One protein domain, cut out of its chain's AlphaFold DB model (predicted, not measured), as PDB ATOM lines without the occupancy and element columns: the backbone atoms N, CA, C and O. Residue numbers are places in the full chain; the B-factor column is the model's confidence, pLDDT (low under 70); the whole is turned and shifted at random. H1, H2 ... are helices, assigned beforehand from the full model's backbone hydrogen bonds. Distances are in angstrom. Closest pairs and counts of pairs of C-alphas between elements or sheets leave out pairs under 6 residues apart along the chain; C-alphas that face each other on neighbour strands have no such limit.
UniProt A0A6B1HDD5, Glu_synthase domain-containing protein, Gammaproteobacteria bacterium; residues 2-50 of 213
ATOM      1  N   GLU A   2      14.573 -44.687  45.826       68.94
ATOM      2  CA  GLU A   2      14.287 -43.552  46.742       68.94
ATOM      3  C   GLU A   2      13.997 -42.243  45.976       68.94
ATOM      4  O   GLU A   2      12.987 -41.591  46.229       68.94
ATOM      5  N   GLU A   3      14.826 -41.906  44.979       69.75
ATOM      6  CA  GLU A   3      14.656 -40.702  44.146       69.75
ATOM      7  C   GLU A   3      13.366 -40.729  43.315       69.75
ATOM      8  O   GLU A   3      12.635 -39.744  43.284       69.75
ATOM      9  N   GLU A   4      13.017 -41.865  42.706       74.56
ATOM     10  CA  GLU A   4      11.759 -42.023  41.953       74.56
ATOM     11  C   GLU A   4      10.526 -41.850  42.847       74.56
ATOM     12  O   GLU A   4       9.536 -41.247  42.433       74.56
ATOM     13  N   ARG A   5      10.595 -42.321  44.099       79.62
ATOM     14  CA  ARG A   5       9.520 -42.149  45.083       79.62
ATOM     15  C   ARG A   5       9.371 -40.685  45.504       79.62
ATOM     16  O   ARG A   5       8.249 -40.213  45.660       79.62
ATOM     17  N   ILE A   6      10.478 -39.955  45.651       84.31
ATOM     18  CA  ILE A   6      10.467 -38.513  45.953       84.31
ATOM     19  C   ILE A   6       9.871 -37.720  44.782       84.31
ATOM     20  O   ILE A   6       9.028 -36.852  45.006       84.31
ATOM     21  N   VAL A   7      10.251 -38.043  43.542       85.75
ATOM     22  CA  VAL A   7       9.715 -37.385  42.339       85.75
ATOM     23  C   VAL A   7       8.218 -37.663  42.169       85.75
ATOM     24  O   VAL A   7       7.461 -36.728  41.915       85.75
ATOM     25  N   SER A   8       7.764 -38.905  42.376       86.88
ATOM     26  CA  SER A   8       6.334 -39.252  42.325       86.88
ATOM     27  C   SER A   8       5.524 -38.492  43.377       86.88
ATOM     28  O   SER A   8       4.521 -37.867  43.045       86.88
ATOM     29  N   ASN A   9       5.996 -38.463  44.628       89.56
ATOM     30  CA  ASN A   9       5.317 -37.743  45.709       89.56
ATOM     31  C   ASN A   9       5.247 -36.229  45.447       89.56
ATOM     32  O   ASN A   9       4.257 -35.584  45.793       89.56
ATOM     33  N   LEU A  10       6.286 -35.650  44.832       90.94
ATOM     34  CA  LEU A  10       6.298 -34.238  44.451       90.94
ATOM     35  C   LEU A  10       5.277 -33.943  43.345       90.94
ATOM     36  O   LEU A  10       4.562 -32.945  43.427       90.94
ATOM     37  N   LEU A  11       5.190 -34.800  42.326       92.00
ATOM     38  CA  LEU A  11       4.214 -34.656  41.244       92.00
ATOM     39  C   LEU A  11       2.777 -34.790  41.755       92.00
ATOM     40  O   LEU A  11       1.932 -33.973  41.387       92.00
ATOM     41  N   ASP A  12       2.516 -35.743  42.648       91.19
ATOM     42  CA  ASP A  12       1.200 -35.921  43.268       91.19
ATOM     43  C   ASP A  12       0.809 -34.708  44.117       91.19
ATOM     44  O   ASP A  12      -0.319 -34.217  44.023       91.19
ATOM     45  N   PHE A  13       1.749 -34.161  44.892       93.75
ATOM     46  CA  PHE A  13       1.523 -32.939  45.661       93.75
ATOM     47  C   PHE A  13       1.218 -31.733  44.757       93.75
ATOM     48  O   PHE A  13       0.270 -30.988  45.015       93.75
ATOM     49  N   LEU A  14       1.976 -31.549  43.670       93.62
ATOM     50  CA  LEU A  14       1.734 -30.475  42.699       93.62
ATOM     51  C   LEU A  14       0.390 -30.645  41.978       93.62
ATOM     52  O   LEU A  14      -0.315 -29.657  41.765       93.62
ATOM     53  N   ALA A  15       0.003 -31.877  41.645       93.38
ATOM     54  CA  ALA A  15      -1.291 -32.177  41.040       93.38
ATOM     55  C   ALA A  15      -2.451 -31.884  42.004       93.38
ATOM     56  O   ALA A  15      -3.427 -31.240  41.617       93.38
ATOM     57  N   GLN A  16      -2.332 -32.282  43.274       93.50
ATOM     58  CA  GLN A  16      -3.316 -31.963  44.313       93.50
ATOM     59  C   GLN A  16      -3.435 -30.452  44.534       93.50
ATOM     60  O   GLN A  16      -4.547 -29.927  44.611       93.50
ATOM     61  N   LEU A  17      -2.304 -29.740  44.579       94.81
ATOM     62  CA  LEU A  17      -2.280 -28.285  44.696       94.81
ATOM     63  C   LEU A  17      -2.948 -27.612  43.491       94.81
ATOM     64  O   LEU A  17      -3.712 -26.664  43.667       94.81
ATOM     65  N   PHE A  18      -2.708 -28.112  42.278       94.75
ATOM     66  CA  PHE A  18      -3.345 -27.605  41.065       94.75
ATOM     67  C   PHE A  18      -4.865 -27.805  41.095       94.75
ATOM     68  O   PHE A  18      -5.614 -26.858  40.855       94.75
ATOM     69  N   VAL A  19      -5.337 -29.003  41.452       95.56
ATOM     70  CA  VAL A  19      -6.777 -29.293  41.573       95.56
ATOM     71  C   VAL A  19      -7.422 -28.421  42.651       95.56
ATOM     72  O   VAL A  19      -8.496 -27.864  42.422       95.56
ATOM     73  N   LEU A  20      -6.756 -28.244  43.797       95.31
ATOM     74  CA  LEU A  20      -7.220 -27.350  44.854       95.31
ATOM     75  C   LEU A  20      -7.309 -25.902  44.354       95.31
ATOM     76  O   LEU A  20      -8.327 -25.248  44.567       95.31
ATOM     77  N   ALA A  21      -6.286 -25.409  43.653       95.50
ATOM     78  CA  ALA A  21      -6.265 -24.056  43.105       95.50
ATOM     79  C   ALA A  21      -7.390 -23.830  42.081       95.50
ATOM     80  O   ALA A  21      -8.075 -22.806  42.134       95.50
ATOM     81  N   VAL A  22      -7.633 -24.799  41.194       96.00
ATOM     82  CA  VAL A  22      -8.750 -24.753  40.237       96.00
ATOM     83  C   VAL A  22     -10.092 -24.773  40.972       96.00
ATOM     84  O   VAL A  22     -10.960 -23.953  40.674       96.00
ATOM     85  N   GLY A  23     -10.255 -25.650  41.967       96.00
ATOM     86  CA  GLY A  23     -11.473 -25.737  42.774       96.00
ATOM     87  C   GLY A  23     -11.780 -24.437  43.520       96.00
ATOM     88  O   GLY A  23     -12.907 -23.941  43.467       96.00
ATOM     89  N   VAL A  24     -10.765 -23.831  44.143       96.12
ATOM     90  CA  VAL A  24     -10.874 -22.512  44.783       96.12
ATOM     91  C   VAL A  24     -11.220 -21.439  43.749       96.12
ATOM     92  O   VAL A  24     -12.100 -20.617  44.002       96.12
ATOM     93  N   GLY A  25     -10.600 -21.462  42.568       95.31
ATOM     94  CA  GLY A  25     -10.906 -20.528  41.483       95.31
ATOM     95  C   GLY A  25     -12.370 -20.594  41.040       95.31
ATOM     96  O   GLY A  25     -13.042 -19.563  40.959       95.31
ATOM     97  N   VAL A  26     -12.899 -21.801  40.826       95.56
ATOM     98  CA  VAL A  26     -14.312 -22.015  40.469       95.56
ATOM     99  C   VAL A  26     -15.239 -21.544  41.589       95.56
ATOM    100  O   VAL A  26     -16.230 -20.864  41.314       95.56
ATOM    101  N   LEU A  27     -14.903 -21.837  42.849       95.88
ATOM    102  CA  LEU A  27     -15.675 -21.379  44.004       95.88
ATOM    103  C   LEU A  27     -15.728 -19.847  44.074       95.88
ATOM    104  O   LEU A  27     -16.803 -19.278  44.252       95.88
ATOM    105  N   VAL A  28     -14.594 -19.169  43.878       95.56
ATOM    106  CA  VAL A  28     -14.528 -17.700  43.847       95.56
ATOM    107  C   VAL A  28     -15.411 -17.145  42.731       95.56
ATOM    108  O   VAL A  28     -16.196 -16.229  42.975       95.56
ATOM    109  N   VAL A  29     -15.344 -17.712  41.524       94.62
ATOM    110  CA  VAL A  29     -16.188 -17.286  40.396       94.62
ATOM    111  C   VAL A  29     -17.674 -17.485  40.708       94.62
ATOM    112  O   VAL A  29     -18.470 -16.583  40.443       94.62
ATOM    113  N   ALA A  30     -18.051 -18.610  41.319       94.19
ATOM    114  CA  ALA A  30     -19.430 -18.878  41.721       94.19
ATOM    115  C   ALA A  30     -19.928 -17.879  42.780       94.19
ATOM    116  O   ALA A  30     -21.022 -17.325  42.645       94.19
ATOM    117  N   VAL A  31     -19.111 -17.579  43.794       95.12
ATOM    118  CA  VAL A  31     -19.429 -16.566  44.814       95.12
ATOM    119  C   VAL A  31     -19.598 -15.186  44.171       95.12
ATOM    120  O   VAL A  31     -20.593 -14.502  44.422       95.12
ATOM    121  N   LEU A  32     -18.676 -14.783  43.292       93.44
ATOM    122  CA  LEU A  32     -18.761 -13.506  42.578       93.44
ATOM    123  C   LEU A  32     -19.999 -13.425  41.681       93.44
ATOM    124  O   LEU A  32     -20.637 -12.372  41.630       93.44
ATOM    125  N   TYR A  33     -20.365 -14.523  41.018       94.12
ATOM    126  CA  TYR A  33     -21.576 -14.619  40.207       94.12
ATOM    127  C   TYR A  33     -22.839 -14.362  41.042       94.12
ATOM    128  O   TYR A  33     -23.686 -13.557  40.647       94.12
ATOM    129  N   VAL A  34     -22.946 -14.988  42.220       93.75
ATOM    130  CA  VAL A  34     -24.082 -14.788  43.138       93.75
ATOM    131  C   VAL A  34     -24.140 -13.343  43.637       93.75
ATOM    132  O   VAL A  34     -25.208 -12.725  43.605       93.75
ATOM    133  N   ILE A  35     -23.003 -12.762  44.030       93.50
ATOM    134  CA  ILE A  35     -22.926 -11.358  44.467       93.50
ATOM    135  C   ILE A  35     -23.369 -10.412  43.342       93.50
ATOM    136  O   ILE A  35     -24.170  -9.503  43.556       93.50
ATOM    137  N   ASP A  36     -22.870 -10.623  42.124       93.38
ATOM    138  CA  ASP A  36     -23.161  -9.746  40.991       93.38
ATOM    139  C   ASP A  36     -24.622  -9.843  40.526       93.38
ATOM    140  O   ASP A  36     -25.195  -8.823  40.140       93.38
ATOM    141  N   ARG A  37     -25.249 -11.027  40.612       90.75
ATOM    142  CA  ARG A  37     -26.677 -11.212  40.290       90.75
ATOM    143  C   ARG A  37     -27.623 -10.618  41.327       90.75
ATOM    144  O   ARG A  37     -28.721 -10.200  40.958       90.75
ATOM    145  N   THR A  38     -27.229 -10.616  42.598       91.44
ATOM    146  CA  THR A  38     -28.092 -10.179  43.707       91.44
ATOM    147  C   THR A  38     -28.006  -8.678  43.979       91.44
ATOM    148  O   THR A  38     -28.988  -8.092  44.432       91.44
ATOM    149  N   GLN A  39     -26.886  -8.022  43.660       89.56
ATOM    150  CA  GLN A  39     -26.743  -6.579  43.872       89.56
ATOM    151  C   GLN A  39     -27.625  -5.744  42.922       89.56
ATOM    152  O   GLN A  39     -27.824  -6.086  41.754       89.56
ATOM    153  N   THR A  40     -28.128  -4.612  43.414       87.69
ATOM    154  CA  THR A  40     -29.073  -3.729  42.701       87.69
ATOM    155  C   THR A  40     -28.467  -2.400  42.243       87.69
ATOM    156  O   THR A  40     -29.114  -1.659  41.511       87.69
ATOM    157  N   THR A  41     -27.227  -2.103  42.624       84.25
ATOM    158  CA  THR A  41     -26.557  -0.813  42.406       84.25
ATOM    159  C   THR A  41     -26.046  -0.624  40.975       84.25
ATOM    160  O   THR A  41     -26.124   0.472  40.429       84.25
ATOM    161  N   GLN A  42     -25.499  -1.667  40.341       84.44
ATOM    162  CA  GLN A  42     -24.885  -1.586  39.006       84.44
ATOM    163  C   GLN A  42     -25.580  -2.517  38.006       84.44
ATOM    164  O   GLN A  42     -25.359  -3.729  38.018       84.44
ATOM    165  N   ALA A  43     -26.367  -1.959  37.085       86.25
ATOM    166  CA  ALA A  43     -27.127  -2.737  36.099       86.25
ATOM    167  C   ALA A  43     -26.245  -3.663  35.232       86.25
ATOM    168  O   ALA A  43     -26.615  -4.804  34.964       86.25
ATOM    169  N   VAL A  44     -25.043  -3.210  34.849       85.94
ATOM    170  CA  VAL A  44     -24.123  -3.979  33.991       85.94
ATOM    171  C   VAL A  44     -23.667  -5.277  34.661       85.94
ATOM    172  O   VAL A  44     -23.733  -6.331  34.040       85.94
ATOM    173  N   ARG A  45     -23.263  -5.232  35.938       90.25
ATOM    174  CA  ARG A  45     -22.841  -6.433  36.687       90.25
ATOM    175  C   ARG A  45     -24.001  -7.388  36.950       90.25
ATOM    176  O   ARG A  45     -23.797  -8.593  36.970       90.25
ATOM    177  N   ARG A  46     -25.218  -6.863  37.099       89.19
ATOM    178  CA  ARG A  46     -26.423  -7.679  37.287       89.19
ATOM    179  C   ARG A  46     -26.830  -8.434  36.017       89.19
ATOM    180  O   ARG A  46     -27.238  -9.596  36.092       89.19
ATOM    181  N   ASN A  47     -26.698  -7.785  34.860       89.12
ATOM    182  CA  ASN A  47     -27.017  -8.375  33.558       89.12
ATOM    183  C   ASN A  47     -25.896  -9.288  33.035       89.12
ATOM    184  O   ASN A  47     -26.195 -10.311  32.429       89.12
ATOM    185  N   PHE A  48     -24.632  -8.965  33.328       91.31
ATOM    186  CA  PHE A  48     -23.448  -9.738  32.935       91.31
ATOM    187  C   PHE A  48     -22.541 -10.009  34.155       91.31
ATOM    188  O   PHE A  48     -21.519  -9.334  34.327       91.31
ATOM    189  N   PRO A  49     -22.898 -10.967  35.031       90.06
ATOM    190  CA  PRO A  49     -22.124 -11.290  36.234       90.06
ATOM    191  C   PRO A  49     -20.721 -11.767  35.893       90.06
ATOM    192  O   PRO A  49     -20.541 -12.445  34.880       90.06
ATOM    193  N   VAL A  50     -19.742 -11.466  36.753       89.81
ATOM    194  CA  VAL A  50     -18.315 -11.791  36.567       89.81
ATOM    195  C   VAL A  50     -17.685 -11.037  35.388       89.81
ATOM    196  O   VAL A  50     -16.757 -10.257  35.592       89.81
TER     197      VAL A  50
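Overview. This is residues 2 to 50 of the 213 residues of the protein "Glu_synthase domain-containing protein" of Gammaproteobacteria bacterium (UniProt A0A6B1HDD5). One long, straight helix, H1, makes nearly the whole length of a rod, and at its last residues the chain folds back into a small head that holds the short helix H2. Residues 2 to 28 of H1 stand free and stick out as a long arm. The printed part has 49 residues with two named helices, H1 then H2, no named strand, and the class all helix. It is extended, with a radius of gyration of the C-alphas of 18.6 A and spans of 59 by 12 by 9 A.

Arrangement. H1, residues 2 to 38, touches H2, residues 43 to 47, only at the corner by their tight link of 4 residues. H1 touches H2 with residues 36 to 38 alone. The closest C-alphas of the two are those of Arg 37 and Arg 46, 4.6 A apart. In H1 and H2 every O i to N i+4 pair is within hydrogen-bond range.

Along the chain. H1 begins at C-alpha 2, (14.287, -43.552, 46.742), and ends at C-alpha 38, (-28.092, -10.179, 43.707), 54.0 A away. H2 measures 6.2 A from C-alpha 43 to C-alpha 47, which is at (-27.017, -8.375, 33.558).

Size, cuts and confidence. The two C-alphas farthest apart, those of Glu 2 and Thr 41, are 59.3 A apart. The printed part has no cut. The mean pLDDT of the printed part is 90.3, and residues 2 to 3 are under 70.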